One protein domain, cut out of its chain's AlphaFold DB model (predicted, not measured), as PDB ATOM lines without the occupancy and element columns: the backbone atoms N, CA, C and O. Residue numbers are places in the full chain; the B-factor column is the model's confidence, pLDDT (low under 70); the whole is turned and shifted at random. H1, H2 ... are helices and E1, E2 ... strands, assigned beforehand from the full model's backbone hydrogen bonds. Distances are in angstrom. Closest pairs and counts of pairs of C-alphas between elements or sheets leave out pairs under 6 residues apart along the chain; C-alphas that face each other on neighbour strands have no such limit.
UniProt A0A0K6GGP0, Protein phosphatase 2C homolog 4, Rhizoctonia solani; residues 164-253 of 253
ATOM      1  N   GLN A 164     110.325 -19.982 -14.455       79.50
ATOM      2  CA  GLN A 164     109.987 -20.985 -13.435       79.50
ATOM      3  C   GLN A 164     110.413 -20.551 -12.027       79.50
ATOM      4  O   GLN A 164     109.829 -20.989 -11.037       79.50
ATOM      5  N   TYR A 165     111.425 -19.688 -11.939       83.25
ATOM      6  CA  TYR A 165     111.993 -19.202 -10.689       83.25
ATOM      7  C   TYR A 165     111.863 -17.678 -10.620       83.25
ATOM      8  O   TYR A 165     112.316 -16.967 -11.518       83.25
ATOM      9  N   ALA A 166     111.248 -17.168  -9.550       85.94
ATOM     10  CA  ALA A 166     111.040 -15.728  -9.370       85.94
ATOM     11  C   ALA A 166     112.235 -15.012  -8.737       85.94
ATOM     12  O   ALA A 166     112.562 -13.895  -9.133       85.94
ATOM     13  N   PHE A 167     112.868 -15.633  -7.745       89.88
ATOM     14  CA  PHE A 167     113.994 -15.062  -7.015       89.88
ATOM     15  C   PHE A 167     114.805 -16.135  -6.295       89.88
ATOM     16  O   PHE A 167     114.351 -17.266  -6.120       89.88
ATOM     17  N   VAL A 168     115.989 -15.734  -5.839       90.44
ATOM     18  CA  VAL A 168     116.789 -16.442  -4.836       90.44
ATOM     19  C   VAL A 168     116.741 -15.632  -3.545       90.44
ATOM     20  O   VAL A 168     116.967 -14.422  -3.581       90.44
ATOM     21  N   ALA A 169     116.454 -16.281  -2.419       90.00
ATOM     22  CA  ALA A 169     116.559 -15.679  -1.095       90.00
ATOM     23  C   ALA A 169     117.764 -16.277  -0.360       90.00
ATOM     24  O   ALA A 169     117.913 -17.496  -0.323       90.00
ATOM     25  N   LEU A 170     118.615 -15.421   0.202       90.88
ATOM     26  CA  LEU A 170     119.657 -15.800   1.156       90.88
ATOM     27  C   LEU A 170     119.294 -15.184   2.495       90.88
ATOM     28  O   LEU A 170     119.019 -13.986   2.562       90.88
ATOM     29  N   VAL A 171     119.273 -15.993   3.542       89.94
ATOM     30  CA  VAL A 171     118.825 -15.585   4.872       89.94
ATOM     31  C   VAL A 171     119.788 -16.121   5.922       89.94
ATOM     32  O   VAL A 171     120.384 -17.169   5.710       89.94
ATOM     33  N   SER A 172     119.968 -15.404   7.030       88.94
ATOM     34  CA  SER A 172     120.698 -15.928   8.189       88.94
ATOM     35  C   SER A 172     119.813 -16.828   9.057       88.94
ATOM     36  O   SER A 172     118.581 -16.814   8.966       88.94
ATOM     37  N   ASP A 173     120.453 -17.568   9.957       84.75
ATOM     38  CA  ASP A 173     119.828 -18.345  11.032       84.75
ATOM     39  C   ASP A 173     118.912 -17.510  11.938       84.75
ATOM     40  O   ASP A 173     117.854 -17.990  12.352       84.75
ATOM     41  N   GLY A 174     119.224 -16.231  12.157       86.38
ATOM     42  CA  GLY A 174     118.315 -15.292  12.824       86.38
ATOM     43  C   GLY A 174     116.930 -15.185  12.164       86.38
ATOM     44  O   GLY A 174     115.954 -14.828  12.823       86.38
ATOM     45  N   ILE A 175     116.796 -15.548  10.886       90.62
ATOM     46  CA  ILE A 175     115.507 -15.636  10.191       90.62
ATOM     47  C   ILE A 175     114.960 -17.061  10.245       90.62
ATOM     48  O   ILE A 175     113.813 -17.248  10.653       90.62
ATOM     49  N   THR A 176     115.749 -18.068   9.862       87.00
ATOM     50  CA  THR A 176     115.267 -19.460   9.743       87.00
ATOM     51  C   THR A 176     114.982 -20.126  11.089       87.00
ATOM     52  O   THR A 176     114.250 -21.109  11.151       87.00
ATOM     53  N   SER A 177     115.510 -19.583  12.190       85.31
ATOM     54  CA  SER A 177     115.144 -19.975  13.560       85.31
ATOM     55  C   SER A 177     113.683 -19.672  13.897       85.31
ATOM     56  O   SER A 177     113.083 -20.346  14.734       85.31
ATOM     57  N   THR A 178     113.099 -18.666  13.242       88.06
ATOM     58  CA  THR A 178     111.753 -18.163  13.545       88.06
ATOM     59  C   THR A 178     110.782 -18.392  12.388       88.06
ATOM     60  O   THR A 178     109.607 -18.695  12.614       88.06
ATOM     61  N   LEU A 179     111.239 -18.254  11.145       89.75
ATOM     62  CA  LEU A 179     110.421 -18.379   9.942       89.75
ATOM     63  C   LEU A 179     110.720 -19.679   9.207       89.75
ATOM     64  O   LEU A 179     111.873 -20.050   9.019       89.75
ATOM     65  N   SER A 180     109.666 -20.324   8.717       89.00
ATOM     66  CA  SER A 180     109.811 -21.403   7.745       89.00
ATOM     67  C   SER A 180     110.107 -20.856   6.347       89.00
ATOM     68  O   SER A 180     109.659 -19.768   5.985       89.00
ATOM     69  N   ASP A 181     110.763 -21.653   5.507       86.25
ATOM     70  CA  ASP A 181     110.993 -21.322   4.095       86.25
ATOM     71  C   ASP A 181     109.719 -20.916   3.360       86.25
ATOM     72  O   ASP A 181     109.716 -19.959   2.591       86.25
ATOM     73  N   ALA A 182     108.613 -21.621   3.606       86.19
ATOM     74  CA  ALA A 182     107.338 -21.300   2.982       86.19
ATOM     75  C   ALA A 182     106.872 -19.882   3.353       86.19
ATOM     76  O   ALA A 182     106.400 -19.152   2.482       86.19
ATOM     77  N   GLU A 183     107.048 -19.474   4.614       90.88
ATOM     78  CA  GLU A 183     106.744 -18.112   5.063       90.88
ATOM     79  C   GLU A 183     107.685 -17.100   4.409       90.88
ATOM     80  O   GLU A 183     107.211 -16.086   3.904       90.88
ATOM     81  N   ILE A 184     108.991 -17.386   4.353       91.88
ATOM     82  CA  ILE A 184     109.993 -16.512   3.720       91.88
ATOM     83  C   ILE A 184     109.640 -16.273   2.247       91.88
ATOM     84  O   ILE A 184     109.582 -15.125   1.801       91.88
ATOM     85  N   ILE A 185     109.364 -17.342   1.493       89.31
ATOM     86  CA  ILE A 185     109.052 -17.243   0.067       89.31
ATOM     87  C   ILE A 185     107.708 -16.540  -0.153       89.31
ATOM     88  O   ILE A 185     107.625 -15.685  -1.033       89.31
ATOM     89  N   ASP A 186     106.655 -16.877   0.596       88.75
ATOM     90  CA  ASP A 186     105.340 -16.246   0.416       88.75
ATOM     91  C   ASP A 186     105.369 -14.750   0.767       88.75
ATOM     92  O   ASP A 186     104.810 -13.943   0.025       88.75
ATOM     93  N   VAL A 187     106.081 -14.365   1.833       91.94
ATOM     94  CA  VAL A 187     106.298 -12.956   2.206       91.94
ATOM     95  C   VAL A 187     107.046 -12.218   1.106       91.94
ATOM     96  O   VAL A 187     106.574 -11.193   0.622       91.94
ATOM     97  N   ALA A 188     108.197 -12.747   0.684       91.31
ATOM     98  CA  ALA A 188     109.034 -12.095  -0.313       91.31
ATOM     99  C   ALA A 188     108.325 -11.967  -1.673       91.31
ATOM    100  O   ALA A 188     108.472 -10.951  -2.346       91.31
ATOM    101  N   ARG A 189     107.523 -12.970  -2.062       87.38
ATOM    102  CA  ARG A 189     106.755 -12.970  -3.319       87.38
ATOM    103  C   ARG A 189     105.636 -11.924  -3.331       87.38
ATOM    104  O   ARG A 189     105.266 -11.463  -4.406       87.38
ATOM    105  N   GLY A 190     105.077 -11.586  -2.168       85.25
ATOM    106  CA  GLY A 190     104.002 -10.598  -2.044       85.25
ATOM    107  C   GLY A 190     104.456  -9.150  -2.253       85.25
ATOM    108  O   GLY A 190     103.621  -8.272  -2.465       85.25
ATOM    109  N   GLU A 191     105.763  -8.896  -2.213       92.19
ATOM    110  CA  GLU A 191     106.321  -7.554  -2.319       92.19
ATOM    111  C   GLU A 191     106.660  -7.178  -3.772       92.19
ATOM    112  O   GLU A 191     107.175  -7.996  -4.536       92.19
ATOM    113  N   PRO A 192     106.427  -5.918  -4.184       90.31
ATOM    114  CA  PRO A 192     106.653  -5.490  -5.564       90.31
ATOM    115  C   PRO A 192     108.139  -5.319  -5.906       90.31
ATOM    116  O   PRO A 192     108.515  -5.324  -7.078       90.31
ATOM    117  N   ASP A 193     108.981  -5.133  -4.890       92.44
ATOM    118  CA  ASP A 193     110.388  -4.783  -5.029       92.44
ATOM    119  C   ASP A 193     111.266  -5.704  -4.156       92.44
ATOM    120  O   ASP A 193     110.904  -5.959  -3.004       92.44
ATOM    121  N   PRO A 194     112.428  -6.174  -4.647       93.38
ATOM    122  CA  PRO A 194     113.301  -7.082  -3.899       93.38
ATOM    123  C   PRO A 194     113.813  -6.518  -2.571       93.38
ATOM    124  O   PRO A 194     114.001  -7.269  -1.614       93.38
ATOM    125  N   ARG A 195     114.029  -5.200  -2.469       95.88
ATOM    126  CA  ARG A 195     114.452  -4.578  -1.209       95.88
ATOM    127  C   ARG A 195     113.310  -4.603  -0.201       95.88
ATOM    128  O   ARG A 195     113.547  -4.936   0.956       95.88
ATOM    129  N   LYS A 196     112.082  -4.305  -0.636       96.25
ATOM    130  CA  LYS A 196     110.891  -4.460   0.215       96.25
ATOM    131  C   LYS A 196     110.676  -5.911   0.626       96.25
ATOM    132  O   LYS A 196     110.415  -6.147   1.795       96.25
ATOM    133  N   ALA A 197     110.868  -6.858  -0.290       94.56
ATOM    134  CA  ALA A 197     110.811  -8.288   0.002       94.56
ATOM    135  C   ALA A 197     111.797  -8.683   1.109       94.56
ATOM    136  O   ALA A 197     111.397  -9.289   2.099       94.56
ATOM    137  N   ALA A 198     113.065  -8.278   0.988       96.38
ATOM    138  CA  ALA A 198     114.075  -8.535   2.012       96.38
ATOM    139  C   ALA A 198     113.696  -7.904   3.365       96.38
ATOM    140  O   ALA A 198     113.736  -8.581   4.391       96.38
ATOM    141  N   SER A 199     113.267  -6.637   3.370       97.06
ATOM    142  CA  SER A 199     112.811  -5.964   4.591       97.06
ATOM    143  C   SER A 199     111.579  -6.630   5.206       97.06
ATOM    144  O   SER A 199     111.517  -6.765   6.418       97.06
ATOM    145  N   ALA A 200     110.619  -7.084   4.401       95.94
ATOM    146  CA  ALA A 200     109.417  -7.755   4.886       95.94
ATOM    147  C   ALA A 200     109.741  -9.093   5.567       95.94
ATOM    148  O   ALA A 200     109.139  -9.415   6.590       95.94
ATOM    149  N   VAL A 201     110.713  -9.847   5.039       95.50
ATOM    150  CA  VAL A 201     111.189 -11.088   5.667       95.50
ATOM    151  C   VAL A 201     111.851 -10.796   7.018       95.50
ATOM    152  O   VAL A 201     111.505 -11.442   8.005       95.50
ATOM    153  N   VAL A 202     112.751  -9.807   7.085       96.19
ATOM    154  CA  VAL A 202     113.418  -9.416   8.343       96.19
ATOM    155  C   VAL A 202     112.398  -8.930   9.373       96.19
ATOM    156  O   VAL A 202     112.354  -9.456  10.481       96.19
ATOM    157  N   ASN A 203     111.511  -8.011   8.987       95.44
ATOM    158  CA  ASN A 203     110.478  -7.475   9.874       95.44
ATOM    159  C   ASN A 203     109.559  -8.581  10.407       95.44
ATOM    160  O   ASN A 203     109.180  -8.562  11.573       95.44
ATOM    161  N   LEU A 204     109.200  -9.564   9.574       94.56
ATOM    162  CA  LEU A 204     108.381 -10.682  10.033       94.56
ATOM    163  C   LEU A 204     109.118 -11.540  11.070       94.56
ATOM    164  O   LEU A 204     108.488 -11.993  12.024       94.56
ATOM    165  N   ALA A 205     110.421 -11.776  10.893       93.44
ATOM    166  CA  ALA A 205     111.220 -12.506  11.872       93.44
ATOM    167  C   ALA A 205     111.269 -11.753  13.212       93.44
ATOM    168  O   ALA A 205     111.038 -12.357  14.258       93.44
ATOM    169  N   GLU A 206     111.469 -10.433  13.181       92.31
ATOM    170  CA  GLU A 206     111.444  -9.575  14.376       92.31
ATOM    171  C   GLU A 206     110.068  -9.579  15.065       92.31
ATOM    172  O   GLU A 206     109.975  -9.800  16.273       92.31
ATOM    173  N   GLU A 207     108.978  -9.416  14.307       91.69
ATOM    174  CA  GLU A 207     107.602  -9.449  14.831       91.69
ATOM    175  C   GLU A 207     107.251 -10.792  15.486       91.69
ATOM    176  O   GLU A 207     106.474 -10.849  16.442       91.69
ATOM    177  N   LEU A 208     107.811 -11.888  14.970       91.12
ATOM    178  CA  LEU A 208     107.626 -13.231  15.518       91.12
ATOM    179  C   LEU A 208     108.640 -13.577  16.618       91.12
ATOM    180  O   LEU A 208     108.589 -14.678  17.166       91.12
ATOM    181  N   GLY A 209     109.469 -12.608  17.013       86.50
ATOM    182  CA  GLY A 209     110.313 -12.675  18.195       86.50
ATOM    183  C   GLY A 209     111.689 -13.273  17.965       86.50
ATOM    184  O   GLY A 209     112.189 -13.910  18.886       86.50
ATOM    185  N   SER A 210     112.280 -13.089  16.782       87.00
ATOM    186  CA  SER A 210     113.706 -13.354  16.599       87.00
ATOM    187  C   SER A 210     114.532 -12.469  17.538       87.00
ATOM    188  O   SER A 210     114.307 -11.261  17.627       87.00
ATOM    189  N   GLU A 211     115.465 -13.085  18.261       83.12
ATOM    190  CA  GLU A 211     116.362 -12.420  19.218       83.12
ATOM    191  C   GLU A 211     117.801 -12.312  18.686       83.12
ATOM    192  O   GLU A 211     118.683 -11.796  19.371       83.12
ATOM    193  N   ASP A 212     118.036 -12.782  17.458       84.88
ATOM    194  CA  ASP A 212     119.347 -12.825  16.814       84.88
ATOM    195  C   ASP A 212     119.429 -11.844  15.629       84.88
ATOM    196  O   ASP A 212     118.442 -11.245  15.196       84.88
ATOM    197  N   ASN A 213     120.627 -11.647  15.084       89.56
ATOM    198  CA  ASN A 213     120.852 -10.818  13.910       89.56
ATOM    199  C   ASN A 213     120.200 -11.444  12.663       89.56
ATOM    200  O   ASN A 213     120.701 -12.389  12.050       89.56
ATOM    201  N   ALA A 214     119.082 -10.857  12.241       90.81
ATOM    202  CA  ALA A 214     118.358 -11.246  11.040       90.81
ATOM    203  C   ALA A 214     118.897 -10.509   9.800       90.81
ATOM    204  O   ALA A 214     118.821  -9.286   9.695       90.81
ATOM    205  N   THR A 215     119.421 -11.257   8.828       91.88
ATOM    206  CA  THR A 215     119.898 -10.726   7.543       91.88
ATOM    207  C   THR A 215     119.199 -11.440   6.396       91.88
ATOM    208  O   THR A 215     119.215 -12.665   6.349       91.88
ATOM    209  N   ALA A 216     118.630 -10.688   5.448       93.94
ATOM    210  CA  ALA A 216     118.030 -11.227   4.228       93.94
ATOM    211  C   ALA A 216     118.563 -10.522   2.974       93.94
ATOM    212  O   ALA A 216     118.677  -9.295   2.931       93.94
ATOM    213  N   LEU A 217     118.805 -11.295   1.920       94.56
ATOM    214  CA  LEU A 217     119.063 -10.825   0.564       94.56
ATOM    215  C   LEU A 217     118.075 -11.498  -0.389       94.56
ATOM    216  O   LEU A 217     117.990 -12.721  -0.436       94.56
ATOM    217  N   VAL A 218     117.368 -10.699  -1.186       92.50
ATOM    218  CA  VAL A 218     116.454 -11.190  -2.225       92.50
ATOM    219  C   VAL A 218     116.990 -10.764  -3.582       92.50
ATOM    220  O   VAL A 218     117.173  -9.573  -3.843       92.50
ATOM    221  N   ILE A 219     117.255 -11.740  -4.446       92.75
ATOM    222  CA  ILE A 219     117.826 -11.526  -5.775       92.75
ATOM    223  C   ILE A 219     116.765 -11.862  -6.828       92.75
ATOM    224  O   ILE A 219     116.413 -13.038  -6.959       92.75
ATOM    225  N   PRO A 220     116.244 -10.873  -7.579       91.75
ATOM    226  CA  PRO A 220     115.222 -11.125  -8.587       91.75
ATOM    227  C   PRO A 220     115.793 -11.911  -9.772       91.75
ATOM    228  O   PRO A 220     116.905 -11.653 -10.240       91.75
ATOM    229  N   LEU A 221     114.996 -12.849 -10.275       90.19
ATOM    230  CA  LEU A 221     115.242 -13.609 -11.499       90.19
ATOM    231  C   LEU A 221     114.211 -13.224 -12.571       90.19
ATOM    232  O   LEU A 221     113.323 -12.403 -12.339       90.19
ATOM    233  N   SER A 222     114.293 -13.844 -13.748       88.19
ATOM    234  CA  SER A 222     113.428 -13.530 -14.894       88.19
ATOM    235  C   SER A 222     111.932 -13.782 -14.653       88.19
ATOM    236  O   SER A 222     111.096 -13.202 -15.358       88.19
ATOM    237  N   GLY A 223     111.582 -14.589 -13.642       85.81
ATOM    238  CA  GLY A 223     110.210 -14.817 -13.182       85.81
ATOM    239  C   GLY A 223     109.684 -13.824 -12.131       85.81
ATOM    240  O   GLY A 223     108.537 -13.972 -11.700       85.81
ATOM    241  N   TRP A 224     110.473 -12.839 -11.677       88.31
ATOM    242  CA  TRP A 224     110.028 -11.869 -10.663       88.31
ATOM    243  C   TRP A 224     108.750 -11.145 -11.101       88.31
ATOM    244  O   TRP A 224     108.653 -10.659 -12.227       88.31
ATOM    245  N   GLY A 225     107.753 -11.083 -10.215       82.62
ATOM    246  CA  GLY A 225     106.451 -10.468 -10.497       82.62
ATOM    247  C   GLY A 225     105.564 -11.237 -11.487       82.62
ATOM    248  O   GLY A 225     104.433 -10.822 -11.723       82.62
ATOM    249  N   LYS A 226     106.042 -12.354 -12.054       82.38
ATOM    250  CA  LYS A 226     105.293 -13.198 -13.004       82.38
ATOM    251  C   LYS A 226     104.763 -14.478 -12.366       82.38
ATOM    252  O   LYS A 226     103.809 -15.070 -12.866       82.38
ATOM    253  N   THR A 227     105.357 -14.911 -11.255       70.94
ATOM    254  CA  THR A 227     104.863 -16.068 -10.506       70.94
ATOM    255  C   THR A 227     103.506 -15.775  -9.888       70.94
ATOM    256  O   THR A 227     103.370 -14.879  -9.055       70.94
ATOM    257  N   THR A 228     102.518 -16.576 -10.270       69.06
ATOM    258  CA  THR A 228     101.161 -16.538  -9.729       69.06
ATOM    259  C   THR A 228     100.989 -17.636  -8.682       69.06
ATOM    260  O   THR A 228     101.598 -18.702  -8.764       69.06
ATOM    261  N   GLY A 229     100.186 -17.376  -7.655       74.38
ATOM    262  CA  GLY A 229      99.929 -18.351  -6.602       74.38
ATOM    263  C   GLY A 229      99.272 -17.715  -5.389       74.38
ATOM    264  O   GLY A 229      99.437 -16.525  -5.134       74.38
ATOM    265  N   VAL A 230      98.518 -18.525  -4.649       83.38
ATOM    266  CA  VAL A 230      97.950 -18.108  -3.366       83.38
ATOM    267  C   VAL A 230      99.049 -18.144  -2.309       83.38
ATOM    268  O   VAL A 230      99.853 -19.076  -2.278       83.38
ATOM    269  N   ASP A 231      99.063 -17.134  -1.451       87.81
ATOM    270  CA  ASP A 231      99.862 -17.093  -0.232       87.81
ATOM    271  C   ASP A 231      99.358 -18.169   0.741       87.81
ATOM    272  O   ASP A 231      98.281 -18.046   1.328       87.81
ATOM    273  N   LYS A 232     100.100 -19.273   0.852       87.12
ATOM    274  CA  LYS A 232      99.664 -20.459   1.607       87.12
ATOM    275  C   LYS A 232      99.886 -20.289   3.102       87.12
ATOM    276  O   LYS A 232      99.272 -20.993   3.900       87.12
ATOM    277  N   THR A 233     100.776 -19.378   3.482       89.69
ATOM    278  CA  THR A 233     101.179 -19.162   4.871       89.69
ATOM    279  C   THR A 233     100.484 -17.976   5.528       89.69
ATOM    280  O   THR A 233     100.674 -17.757   6.723       89.69
ATOM    281  N   LEU A 234      99.658 -17.218   4.799       91.75
ATOM    282  CA  LEU A 234      98.984 -16.022   5.311       91.75
ATOM    283  C   LEU A 234      98.204 -16.271   6.610       91.75
ATOM    284  O   LEU A 234      98.370 -15.535   7.584       91.75
ATOM    285  N   GLU A 235      97.366 -17.308   6.650       92.81
ATOM    286  CA  GLU A 235      96.563 -17.627   7.839       92.81
ATOM    287  C   GLU A 235      97.442 -18.012   9.033       92.81
ATOM    288  O   GLU A 235      97.229 -17.514  10.142       92.81
ATOM    289  N   LEU A 236      98.469 -18.834   8.792       91.69
ATOM    290  CA  LEU A 236      99.438 -19.243   9.806       91.69
ATOM    291  C   LEU A 236     100.179 -18.030  10.380       91.69
ATOM    292  O   LEU A 236     100.228 -17.860  11.598       91.69
ATOM    293  N   ARG A 237     100.699 -17.148   9.520       93.06
ATOM    294  CA  ARG A 237     101.401 -15.927   9.939       93.06
ATOM    295  C   ARG A 237     100.490 -15.020  10.759       93.06
ATOM    296  O   ARG A 237     100.885 -14.565  11.828       93.06
ATOM    297  N   ASN A 238      99.247 -14.813  10.323       92.88
ATOM    298  CA  ASN A 238      98.273 -14.007  11.062       92.88
ATOM    299  C   ASN A 238      97.941 -14.602  12.438       92.88
ATOM    300  O   ASN A 238      97.811 -13.862  13.415       92.88
ATOM    301  N   TYR A 239      97.815 -15.927  12.532       92.00
ATOM    302  CA  TYR A 239      97.624 -16.618  13.805       92.00
ATOM    303  C   TYR A 239      98.826 -16.420  14.738       92.00
ATOM    304  O   TYR A 239      98.646 -16.007  15.887       92.00
ATOM    305  N   ARG A 240     100.051 -16.625  14.237       92.12
ATOM    306  CA  ARG A 240     101.291 -16.442  15.010       92.12
ATOM    307  C   ARG A 240     101.451 -15.001  15.506       92.12
ATOM    308  O   ARG A 240     101.720 -14.802  16.688       92.12
ATOM    309  N   LYS A 241     101.178 -13.999  14.660       89.50
ATOM    310  CA  LYS A 241     101.200 -12.574  15.050       89.50
ATOM    311  C   LYS A 241     100.213 -12.264  16.177       89.50
ATOM    312  O   LYS A 241     100.572 -11.598  17.143       89.50
ATOM    313  N   LYS A 242      98.984 -12.792  16.113       89.69
ATOM    314  CA  LYS A 242      97.988 -12.612  17.189       89.69
ATOM    315  C   LYS A 242      98.457 -13.189  18.524       89.69
ATOM    316  O   LYS A 242      98.185 -12.586  19.557       89.69
ATOM    317  N   MET A 243      99.163 -14.318  18.504       86.88
ATOM    318  CA  MET A 243      99.726 -14.918  19.719       86.88
ATOM    319  C   MET A 243     100.831 -14.053  20.338       86.88
ATOM    320  O   MET A 243     100.992 -14.053  21.556       86.88
ATOM    321  N   MET A 244     101.559 -13.271  19.535       82.38
ATOM    322  CA  MET A 244     102.607 -12.375  20.040       82.38
ATOM    323  C   MET A 244     102.050 -11.125  20.736       82.38
ATOM    324  O   MET A 244     102.614 -10.699  21.743       82.38
ATOM    325  N   ILE A 245     100.890 -10.611  20.301       69.06
ATOM    326  CA  ILE A 245     100.255  -9.369  20.807       69.06
ATOM    327  C   ILE A 245      99.849  -9.435  22.307       69.06
ATOM    328  O   ILE A 245      99.500  -8.423  22.913       69.06
ATOM    329  N   GLY A 246      99.954 -10.594  22.967       60.03
ATOM    330  CA  GLY A 246      99.801 -10.736  24.426       60.03
ATOM    331  C   GLY A 246     101.110 -10.913  25.210       60.03
ATOM    332  O   GLY A 246     101.158 -10.589  26.399       60.03
ATOM    333  N   ASN A 247     102.175 -11.392  24.561       57.53
ATOM    334  CA  ASN A 247     103.448 -11.750  25.199       57.53
ATOM    335  C   ASN A 247     104.414 -10.565  25.348       57.53
ATOM    336  O   ASN A 247     105.327 -10.608  26.172       57.53
ATOM    337  N   GLU A 248     104.200  -9.472  24.611       54.19
ATOM    338  CA  GLU A 248     105.028  -8.258  24.689       54.19
ATOM    339  C   GLU A 248     105.082  -7.646  26.100       54.19
ATOM    340  O   GLU A 248     106.082  -7.030  26.473       54.19
ATOM    341  N   ARG A 249     104.036  -7.845  26.917       46.34
ATOM    342  CA  ARG A 249     103.999  -7.372  28.313       46.34
ATOM    343  C   ARG A 249     104.903  -8.169  29.254       46.34
ATOM    344  O   ARG A 249     105.310  -7.615  30.264       46.34
ATOM    345  N   GLN A 250     105.224  -9.423  28.931       47.06
ATOM    346  CA  GLN A 250     106.143 -10.251  29.724       47.06
ATOM    347  C   GLN A 250     107.611 -10.047  29.325       47.06
ATOM    348  O   GLN A 250     108.494 -10.256  30.146       47.06
ATOM    349  N   ARG A 251     107.882  -9.592  28.094       50.88
ATOM    350  CA  ARG A 251     109.246  -9.348  27.584       50.88
ATOM    351  C   ARG A 251     109.885  -8.032  28.061       50.88
ATOM    352  O   ARG A 251     111.061  -7.807  27.806       50.88
ATOM    353  N   ARG A 252     109.124  -7.144  28.719       44.19
ATOM    354  CA  ARG A 252     109.592  -5.831  29.221       44.19
ATOM    355  C   ARG A 252     109.839  -5.781  30.737       44.19
ATOM    356  O   ARG A 252     110.036  -4.688  31.265       44.19
ATOM    357  N   THR A 253     109.801  -6.920  31.424       35.66
ATOM    358  CA  THR A 253     110.055  -7.041  32.873       35.66
ATOM    359  C   THR A 253     111.342  -7.777  33.164       35.66
ATOM    360  O   THR A 253     111.596  -8.773  32.456       35.66
TER     361      THR A 253
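What this domain is: This is residues 164 to 253 of the 253 residues of the protein "Protein phosphatase 2C homolog 4" of Rhizoctonia solani (UniProt A0A0K6GGP0). A ribbon of two antiparallel strands, E1 and E2, has two steeply crossed helices over one face, H3 mostly against E2 and H2 nearer to E1. H4 lies beyond these helices, away from the ribbon, at the end of the long stretch 221 to 233, and the short H1 sits just past the end of E1. The 90 printed residues hold four named helices and two named strands, in the order E1, H1, H2, H3, E2, H4, a mixed class of helices and strands. The whole is compact, with a radius of gyration of the C-alphas of 13.7 A, yet elongated, spanning 48 by 26 by 18 A.

How they stand to each other: E1, residues 167 to 171, and E2, residues 216 to 220, are antiparallel neighbours at 169 degrees, with N 170 and O 217 2.8 A apart, within hydrogen-bond range. H1, residues 173 to 176, touches residues 201 to 205 of H3, residues 194 to 207; the closest C-alphas are those of Ile 175 and Ala 205, 5.6 A. H2, residues 181 to 190, touches H3 at a steep tilt of 50 degrees, opposite ways; the closest C-alphas, Ala 188 and Ala 197, are 4.2 A apart. The closest C-alphas of H3 and E2 are those of Ala 198 and Ala 216, 5.3 A. H4, residues 234 to 244, is close to H3 but not clearly touching, with C-alphas 207 and 241 closest at 7.1 A. In H2, H3 and H4 every O i to N i+4 pair is within hydrogen-bond range; H1 is too short for one.

Where its parts are: E1 begins at C-alpha 167 (113.994, -15.062, -7.015). H2 measures 14.2 A, H3 19.7 A and H4 15.6 A, ending at C-alpha 244 (102.607, -12.375, 20.040).

The domain as a whole: The two farthest C-alphas, Gln 164 and Thr 253, are 48.4 A apart. The printed part has no cut; the link E2 to H4 is long. Residue 228 and residues 245 to 253 have pLDDT under 70.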